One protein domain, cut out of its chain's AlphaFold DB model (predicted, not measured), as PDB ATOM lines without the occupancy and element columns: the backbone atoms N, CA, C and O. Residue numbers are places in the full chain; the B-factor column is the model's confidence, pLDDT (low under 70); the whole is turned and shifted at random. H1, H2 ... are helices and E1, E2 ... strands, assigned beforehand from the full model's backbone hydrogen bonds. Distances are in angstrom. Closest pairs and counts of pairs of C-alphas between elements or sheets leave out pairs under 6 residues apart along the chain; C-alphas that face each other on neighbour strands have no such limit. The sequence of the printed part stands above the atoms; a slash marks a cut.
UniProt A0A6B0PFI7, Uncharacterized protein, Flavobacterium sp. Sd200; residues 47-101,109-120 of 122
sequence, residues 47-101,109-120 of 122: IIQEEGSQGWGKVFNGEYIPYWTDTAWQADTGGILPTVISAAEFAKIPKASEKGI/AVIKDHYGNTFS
ATOM      1  N   ILE A  47     175.047 140.345  59.752       90.06
ATOM      2  CA  ILE A  47     174.038 141.381  59.949       90.06
ATOM      3  C   ILE A  47     172.790 140.671  60.453       90.06
ATOM      4  O   ILE A  47     172.287 139.768  59.781       90.06
ATOM      5  N   ILE A  48     172.292 141.072  61.614       92.00
ATOM      6  CA  ILE A  48     171.101 140.489  62.223       92.00
ATOM      7  C   ILE A  48     170.023 141.543  62.445       92.00
ATOM      8  O   ILE A  48     170.309 142.725  62.651       92.00
ATOM      9  N   GLN A  49     168.780 141.082  62.423       92.31
ATOM     10  CA  GLN A  49     167.591 141.856  62.748       92.31
ATOM     11  C   GLN A  49     166.735 141.042  63.715       92.31
ATOM     12  O   GLN A  49     166.513 139.850  63.510       92.31
ATOM     13  N   GLU A  50     166.251 141.683  64.771       91.44
ATOM     14  CA  GLU A  50     165.260 141.073  65.655       91.44
ATOM     15  C   GLU A  50     163.904 140.998  64.940       91.44
ATOM     16  O   GLU A  50     163.442 141.977  64.350       91.44
ATOM     17  N   GLU A  51     163.258 139.835  64.993       89.12
ATOM     18  CA  GLU A  51     161.924 139.627  64.433       89.12
ATOM     19  C   GLU A  51     160.917 140.653  64.986       89.12
ATOM     20  O   GLU A  51     160.719 140.769  66.194       89.12
ATOM     21  N   GLY A  52     160.282 141.420  64.094       84.06
ATOM     22  CA  GLY A  52     159.338 142.481  64.464       84.06
ATOM     23  C   GLY A  52     159.978 143.826  64.834       84.06
ATOM     24  O   GLY A  52     159.249 144.782  65.100       84.06
ATOM     25  N   SER A  53     161.309 143.938  64.808       85.75
ATOM     26  CA  SER A  53     162.028 145.201  64.993       85.75
ATOM     27  C   SER A  53     162.365 145.859  63.656       85.75
ATOM     28  O   SER A  53     162.607 145.185  62.656       85.75
ATOM     29  N   GLN A  54     162.416 147.190  63.630       77.69
ATOM     30  CA  GLN A  54     162.871 147.955  62.460       77.69
ATOM     31  C   GLN A  54     164.394 148.155  62.430       77.69
ATOM     32  O   GLN A  54     164.918 148.639  61.435       77.69
ATOM     33  N   GLY A  55     165.106 147.802  63.504       81.81
ATOM     34  CA  GLY A  55     166.553 147.980  63.596       81.81
ATOM     35  C   GLY A  55     167.335 146.745  63.155       81.81
ATOM     36  O   GLY A  55     166.983 145.620  63.514       81.81
ATOM     37  N   TRP A  56     168.438 146.966  62.442       87.94
ATOM     38  CA  TRP A  56     169.444 145.946  62.144       87.94
ATOM     39  C   TRP A  56     170.840 146.413  62.564       87.94
ATOM     40  O   TRP A  56     171.124 147.603  62.731       87.94
ATOM     41  N   GLY A  57     171.730 145.448  62.754       90.31
ATOM     42  CA  GLY A  57     173.075 145.679  63.262       90.31
ATOM     43  C   GLY A  57     173.993 144.518  62.942       90.31
ATOM     44  O   GLY A  57     173.548 143.436  62.562       90.31
ATOM     45  N   LYS A  58     175.289 144.757  63.083       89.38
ATOM     46  CA  LYS A  58     176.327 143.754  62.865       89.38
ATOM     47  C   LYS A  58     176.740 143.171  64.198       89.38
ATOM     48  O   LYS A  58     176.912 143.917  65.160       89.38
ATOM     49  N   VAL A  59     176.945 141.864  64.256       89.62
ATOM     50  CA  VAL A  59     177.618 141.270  65.411       89.62
ATOM     51  C   VAL A  59     179.117 141.338  65.175       89.62
ATOM     52  O   VAL A  59     179.614 140.816  64.178       89.62
ATOM     53  N   PHE A  60     179.827 142.023  66.060       85.88
ATOM     54  CA  PHE A  60     181.269 142.184  65.977       85.88
ATOM     55  C   PHE A  60     181.882 142.046  67.366       85.88
ATOM     56  O   PHE A  60     181.459 142.707  68.317       85.88
ATOM     57  N   ASN A  61     182.893 141.191  67.476       83.25
ATOM     58  CA  ASN A  61     183.539 140.816  68.726       83.25
ATOM     59  C   ASN A  61     182.543 140.294  69.785       83.25
ATOM     60  O   ASN A  61     182.649 140.617  70.968       83.25
ATOM     61  N   GLY A  62     181.546 139.519  69.347       84.00
ATOM     62  CA  GLY A  62     180.491 138.956  70.188       84.00
ATOM     63  C   GLY A  62     179.405 139.946  70.616       84.00
ATOM     64  O   GLY A  62     178.476 139.541  71.310       84.00
ATOM     65  N   GLU A  63     179.484 141.218  70.212       87.88
ATOM     66  CA  GLU A  63     178.510 142.259  70.550       87.88
ATOM     67  C   GLU A  63     177.661 142.640  69.334       87.88
ATOM     68  O   GLU A  63     178.174 142.802  68.231       87.88
ATOM     69  N   TYR A  64     176.364 142.858  69.533       90.25
ATOM     70  CA  TYR A  64     175.501 143.516  68.562       90.25
ATOM     71  C   TYR A  64     175.800 145.016  68.528       90.25
ATOM     72  O   TYR A  64     175.648 145.710  69.538       90.25
ATOM     73  N   ILE A  65     176.174 145.512  67.351       90.94
ATOM     74  CA  ILE A  65     176.430 146.922  67.075       90.94
ATOM     75  C   ILE A  65     175.390 147.409  66.052       90.94
ATOM     76  O   ILE A  65     175.422 146.970  64.898       90.94
ATOM     77  N   PRO A  66     174.452 148.291  66.437       91.50
ATOM     78  CA  PRO A  66     173.414 148.785  65.536       91.50
ATOM     79  C   PRO A  66     174.000 149.678  64.439       91.50
ATOM     80  O   PRO A  66     174.932 150.443  64.690       91.50
ATOM     81  N   TYR A  67     173.411 149.646  63.242       90.00
ATOM     82  CA  TYR A  67     173.634 150.707  62.259       90.00
ATOM     83  C   TYR A  67     172.785 151.921  62.642       90.00
ATOM     84  O   TYR A  67     171.591 151.790  62.901       90.00
ATOM     85  N   TRP A  68     173.390 153.107  62.691       88.50
ATOM     86  CA  TRP A  68     172.650 154.343  62.980       88.50
ATOM     87  C   TRP A  68     171.941 154.916  61.757       88.50
ATOM     88  O   TRP A  68     170.982 155.670  61.902       88.50
ATOM     89  N   THR A  69     172.416 154.578  60.557       84.62
ATOM     90  CA  THR A  69     171.852 155.058  59.296       84.62
ATOM     91  C   THR A  69     171.782 153.933  58.265       84.62
ATOM     92  O   THR A  69     172.679 153.089  58.185       84.62
ATOM     93  N   ASP A  70     170.747 153.955  57.421       85.00
ATOM     94  CA  ASP A  70     170.601 153.016  56.297       85.00
ATOM     95  C   ASP A  70     171.784 153.113  55.329       85.00
ATOM     96  O   ASP A  70     172.253 152.110  54.788       85.00
ATOM     97  N   THR A  71     172.315 154.324  55.148       86.12
ATOM     98  CA  THR A  71     173.476 154.584  54.296       86.12
ATOM     99  C   THR A  71     174.726 153.877  54.818       86.12
ATOM    100  O   THR A  71     175.495 153.336  54.025       86.12
ATOM    101  N   ALA A  72     174.929 153.827  56.140       86.19
ATOM    102  CA  ALA A  72     176.042 153.089  56.734       86.19
ATOM    103  C   ALA A  72     175.914 151.578  56.523       86.19
ATOM    104  O   ALA A  72     176.907 150.915  56.221       86.19
ATOM    105  N   TRP A  73     174.696 151.039  56.607       84.44
ATOM    106  CA  TRP A  73     174.442 149.636  56.287       84.44
ATOM    107  C   TRP A  73     174.724 149.318  54.817       84.44
ATOM    108  O   TRP A  73     175.431 148.351  54.523       84.44
ATOM    109  N   GLN A  74     174.225 150.135  53.886       86.06
ATOM    110  CA  GLN A  74     174.484 149.936  52.458       86.06
ATOM    111  C   GLN A  74     175.979 150.027  52.133       86.06
ATOM    112  O   GLN A  74     176.471 149.227  51.340       86.06
ATOM    113  N   ALA A  75     176.712 150.944  52.770       85.06
ATOM    114  CA  ALA A  75     178.147 151.100  52.556       85.06
ATOM    115  C   ALA A  75     178.988 149.943  53.127       85.06
ATOM    116  O   ALA A  75     179.967 149.554  52.498       85.06
ATOM    117  N   ASP A  76     178.629 149.386  54.293       83.31
ATOM    118  CA  ASP A  76     179.357 148.253  54.901       83.31
ATOM    119  C   ASP A  76     179.069 146.929  54.181       83.31
ATOM    120  O   ASP A  76     179.949 146.089  54.007       83.31
ATOM    121  N   THR A  77     177.814 146.724  53.781       82.56
ATOM    122  CA  THR A  77     177.312 145.397  53.396       82.56
ATOM    123  C   THR A  77     177.020 145.271  51.907       82.56
ATOM    124  O   THR A  77     176.836 144.163  51.414       82.56
ATOM    125  N   GLY A  78     176.928 146.385  51.179       82.38
ATOM    126  CA  GLY A  78     176.407 146.402  49.812       82.38
ATOM    127  C   GLY A  78     174.893 146.175  49.727       82.38
ATOM    128  O   GLY A  78     174.394 145.857  48.651       82.38
ATOM    129  N   GLY A  79     174.159 146.312  50.839       79.38
ATOM    130  CA  GLY A  79     172.709 146.098  50.895       79.38
ATOM    131  C   GLY A  79     172.300 144.637  51.112       79.38
ATOM    132  O   GLY A  79     171.203 144.242  50.721       79.38
ATOM    133  N   ILE A  80     173.172 143.821  51.716       83.12
ATOM    134  CA  ILE A  80     172.841 142.437  52.082       83.12
ATOM    135  C   ILE A  80     171.732 142.449  53.133       83.12
ATOM    136  O   ILE A  80     171.864 143.087  54.181       83.12
ATOM    137  N   LEU A  81     170.653 141.712  52.854       85.75
ATOM    138  CA  LEU A  81     169.519 141.584  53.763       85.75
ATOM    139  C   LEU A  81     169.962 141.003  55.119       85.75
ATOM    140  O   LEU A  81     170.734 140.039  55.148       85.75
ATOM    141  N   PRO A  82     169.469 141.560  56.238       88.50
ATOM    142  CA  PRO A  82     169.788 141.055  57.561       88.50
ATOM    143  C   PRO A  82     169.226 139.645  57.768       88.50
ATOM    144  O   PRO A  82     168.162 139.282  57.264       88.50
ATOM    145  N   THR A  83     169.931 138.850  58.567       89.94
ATOM    146  CA  THR A  83     169.414 137.580  59.079       89.94
ATOM    147  C   THR A  83     168.425 137.873  60.194       89.94
ATOM    148  O   THR A  83     168.796 138.407  61.239       89.94
ATOM    149  N   VAL A  84     167.159 137.530  59.976       91.75
ATOM    150  CA  VAL A  84     166.121 137.711  60.991       91.75
ATOM    151  C   VAL A  84     166.247 136.607  62.037       91.75
ATOM    152  O   VAL A  84     166.251 135.425  61.695       91.75
ATOM    153  N   ILE A  85     166.351 136.991  63.306       90.94
ATOM    154  CA  ILE A  85     166.428 136.068  64.440       90.94
ATOM    155  C   ILE A  85     165.328 136.373  65.456       90.94
ATOM    156  O   ILE A  85     164.880 137.513  65.588       90.94
ATOM    157  N   SER A  86     164.898 135.351  66.196       90.56
ATOM    158  CA  SER A  86     163.876 135.523  67.233       90.56
ATOM    159  C   SER A  86     164.368 136.430  68.368       90.56
ATOM    160  O   SER A  86     165.564 136.471  68.672       90.56
ATOM    161  N   ALA A  87     163.442 137.090  69.069       88.69
ATOM    162  CA  ALA A  87     163.762 137.921  70.235       88.69
ATOM    163  C   ALA A  87     164.548 137.155  71.323       88.69
ATOM    164  O   ALA A  87     165.434 137.713  71.972       88.69
ATOM    165  N   ALA A  88     164.280 135.854  71.493       87.62
ATOM    166  CA  ALA A  88     164.987 135.004  72.454       87.62
ATOM    167  C   ALA A  88     166.454 134.752  72.068       87.62
ATOM    168  O   ALA A  88     167.310 134.666  72.946       87.62
ATOM    169  N   GLU A  89     166.750 134.633  70.773       88.56
ATOM    170  CA  GLU A  89     168.121 134.525  70.263       88.56
ATOM    171  C   GLU A  89     168.836 135.874  70.337       88.56
ATOM    172  O   GLU A  89     169.967 135.950  70.811       88.56
ATOM    173  N   PHE A  90     168.147 136.952  69.958       87.94
ATOM    174  CA  PHE A  90     168.685 138.308  70.018       87.94
ATOM    175  C   PHE A  90     169.057 138.727  71.445       87.94
ATOM    176  O   PHE A  90     170.110 139.321  71.662       87.94
ATOM    177  N   ALA A  91     168.248 138.352  72.441       87.38
ATOM    178  CA  ALA A  91     168.518 138.630  73.850       87.38
ATOM    179  C   ALA A  91     169.774 137.925  74.402       87.38
ATOM    180  O   ALA A  91     170.310 138.359  75.421       87.38
ATOM    181  N   LYS A  92     170.258 136.854  73.753       87.38
ATOM    182  CA  LYS A  92     171.503 136.164  74.144       87.38
ATOM    183  C   LYS A  92     172.756 136.902  73.677       87.38
ATOM    184  O   LYS A  92     173.845 136.580  74.145       87.38
ATOM    185  N   ILE A  93     172.616 137.850  72.754       86.06
ATOM    186  CA  ILE A  93     173.731 138.593  72.175       86.06
ATOM    187  C   ILE A  93     173.939 139.862  73.012       86.06
ATOM    188  O   ILE A  93     173.029 140.692  73.103       86.06
ATOM    189  N   PRO A  94     175.118 140.045  73.631       88.12
ATOM    190  CA  PRO A  94     175.473 141.298  74.286       88.12
ATOM    191  C   PRO A  94     175.298 142.480  73.331       88.12
ATOM    192  O   PRO A  94     175.705 142.408  72.177       88.12
ATOM    193  N   LYS A  95     174.706 143.583  73.787       86.38
ATOM    194  CA  LYS A  95     174.541 144.795  72.970       86.38
ATOM    195  C   LYS A  95     175.642 145.785  73.314       86.38
ATOM    196  O   LYS A  95     175.861 146.062  74.492       86.38
ATOM    197  N   ALA A  96     176.292 146.353  72.302       83.00
ATOM    198  CA  ALA A  96     177.205 147.461  72.514       83.00
ATOM    199  C   ALA A  96     176.386 148.701  72.907       83.00
ATOM    200  O   ALA A  96     175.726 149.316  72.076       83.00
ATOM    201  N   SER A  97     176.390 149.045  74.194       74.50
ATOM    202  CA  SER A  97     175.565 150.128  74.747       74.50
ATOM    203  C   SER A  97     175.984 151.524  74.287       74.50
ATOM    204  O   SER A  97     175.181 152.446  74.343       74.50
ATOM    205  N   GLU A  98     177.232 151.677  73.847       82.31
ATOM    206  CA  GLU A  98     177.835 152.973  73.519       82.31
ATOM    207  C   GLU A  98     178.431 153.012  72.112       82.31
ATOM    208  O   GLU A  98     179.153 153.953  71.793       82.31
ATOM    209  N   LYS A  99     178.177 152.002  71.273       85.62
ATOM    210  CA  LYS A  99     178.749 151.924  69.923       85.62
ATOM    211  C   LYS A  99     177.654 151.804  68.874       85.62
ATOM    212  O   LYS A  99     176.641 151.149  69.101       85.62
ATOM    213  N   GLY A 100     177.900 152.370  67.704       88.56
ATOM    214  CA  GLY A 100     177.077 152.179  66.516       88.56
ATOM    215  C   GLY A 100     177.913 152.238  65.249       88.56
ATOM    216  O   GLY A 100     179.052 152.695  65.270       88.56
ATOM    217  N   ILE A 101     177.372 151.737  64.145       88.75
ATOM    218  CA  ILE A 101     178.024 151.806  62.838       88.75
ATOM    219  C   ILE A 101     177.469 152.999  62.071       88.75
ATOM    220  O   ILE A 101     176.254 153.143  61.917       88.75
ATOM    221  N   ALA A 109     181.780 152.888  56.101       85.25
ATOM    222  CA  ALA A 109     181.167 152.472  57.350       85.25
ATOM    223  C   ALA A 109     182.233 152.105  58.389       85.25
ATOM    224  O   ALA A 109     183.175 151.362  58.114       85.25
ATOM    225  N   VAL A 110     182.083 152.648  59.589       86.31
ATOM    226  CA  VAL A 110     182.996 152.451  60.708       86.31
ATOM    227  C   VAL A 110     182.207 152.340  62.005       86.31
ATOM    228  O   VAL A 110     181.147 152.950  62.149       86.31
ATOM    229  N   ILE A 111     182.727 151.583  62.970       87.56
ATOM    230  CA  ILE A 111     182.163 151.574  64.320       87.56
ATOM    231  C   ILE A 111     182.582 152.880  64.997       87.56
ATOM    232  O   ILE A 111     183.765 153.215  65.012       87.56
ATOM    233  N   LYS A 112     181.630 153.609  65.568       87.38
ATOM    234  CA  LYS A 112     181.854 154.813  66.365       87.38
ATOM    235  C   LYS A 112     181.315 154.614  67.770       87.38
ATOM    236  O   LYS A 112     180.317 153.915  67.939       87.38
ATOM    237  N   ASP A 113     181.944 155.235  68.761       84.88
ATOM    238  CA  ASP A 113     181.288 155.444  70.053       84.88
ATOM    239  C   ASP A 113     180.412 156.711  70.050       84.88
ATOM    240  O   ASP A 113     180.411 157.494  69.094       84.88
ATOM    241  N   HIS A 114     179.680 156.941  71.143       71.75
ATOM    242  CA  HIS A 114     178.897 158.167  71.362       71.75
ATOM    243  C   HIS A 114     179.735 159.460  71.344       71.75
ATOM    244  O   HIS A 114     179.176 160.543  71.183       71.75
ATOM    245  N   TYR A 115     181.056 159.364  71.502       74.75
ATOM    246  CA  TYR A 115     181.985 160.493  71.469       74.75
ATOM    247  C   TYR A 115     182.575 160.733  70.068       74.75
ATOM    248  O   TYR A 115     183.346 161.672  69.877       74.75
ATOM    249  N   GLY A 116     182.199 159.914  69.076       68.94
ATOM    250  CA  GLY A 116     182.678 160.004  67.697       68.94
ATOM    251  C   GLY A 116     184.038 159.343  67.455       68.94
ATOM    252  O   GLY A 116     184.577 159.457  66.350       68.94
ATOM    253  N   ASN A 117     184.598 158.631  68.438       79.50
ATOM    254  CA  ASN A 117     185.838 157.888  68.248       79.50
ATOM    255  C   ASN A 117     185.589 156.712  67.318       79.50
ATOM    256  O   ASN A 117     184.665 155.925  67.514       79.50
ATOM    257  N   THR A 118     186.435 156.587  66.301       77.38
ATOM    258  CA  THR A 118     186.296 155.556  65.280       77.38
ATOM    259  C   THR A 118     187.102 154.313  65.651       77.38
ATOM    260  O   THR A 118     188.310 154.389  65.868       77.38
ATOM    261  N   PHE A 119     186.450 153.157  65.653       71.38
ATOM    262  CA  PHE A 119     187.059 151.842  65.805       71.38
ATOM    263  C   PHE A 119     187.137 151.179  64.428       71.38
ATOM    264  O   PHE A 119     186.161 151.133  63.677       71.38
ATOM    265  N   SER A 120     188.325 150.689  64.072       59.62
ATOM    266  CA  SER A 120     188.507 149.971  62.810       59.62
ATOM    267  C   SER A 120     187.803 148.616  62.860       59.62
ATOM    268  O   SER A 120     188.072 147.817  63.753       59.62
TER     269      SER A 120
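AT A GLANCE: This is residues 47 to 101 and 109 to 120 of the 122 residues of an uncharacterized protein of Flavobacterium sp. Sd200 (UniProt A0A6B0PFI7). A twisted sheet of four strands, in the order E3 E2 E1 E4, has a small sheet, E5 E6, alongside its edge strand E3; H1 packs on one end of the small sheet, and the tiny H2 sits by E1 at the far end of the domain. The 67 printed residues hold two named helices and six named strands, in the order E1 E2 E3 H1 E4 H2 E5 E6, class mixed, helices and strands. The larger sheet is mixed, the smaller antiparallel. The whole is compact, with a radius of gyration of the C-alphas of 11.4 A and spans of 31 by 24 by 18 A.

HOW THE PARTS SIT: Look first at E1 (47 to 50), E2 (56 to 60) and E3 (63 to 66), a meander of two hairpins, each strand the antiparallel neighbour of the one before; find N 48 and O 57 at 2.8 A, and N 58 and O 65 at 2.9 A. E4 (83 to 85) is parallel to E1, with N 83 and O 47 at 2.8 A. This sheet is only just strongly twisted, its C-alphas up to 4.2 A off the best plane. E3, H1 (70 to 77) and E4 form a split strand-helix-strand unit, two strands running the same way with others between, its crossover right-handed. E5 (99 to 101) and E6 (109 to 113) are antiparallel, with N 112 and O 100 at 2.8 A. The closest C-alphas of E3 and E5, Pro 66 and Gly 100, are 5.1 A apart; those of H1 and E6, Ala 72 and Ala 109, 5.2 A. H1 and H2 (87 to 90) only graze the larger sheet and are apart. Every O i to N i+4 pair in H1 is within hydrogen-bond range; H2 is too short for one.

IN THESE COORDINATES: Find C-alpha 47 at (174.038, 141.381, 59.949), where E1 begins its 10.5 A. E2 and E6 each run 13.0 A, H1 10.6 A; E6 ends at C-alpha 113, (181.288, 155.444, 70.053).

THE WHOLE: The C-alphas farthest apart, of Ser 86 and Asn 117, are 31.4 A apart. Residues 102 to 108 are not printed, and C-alphas 101 and 109 across that cut are 6.4 A apart. Of the links printed whole, none is long. Residues 116 and 120 have pLDDT under 70.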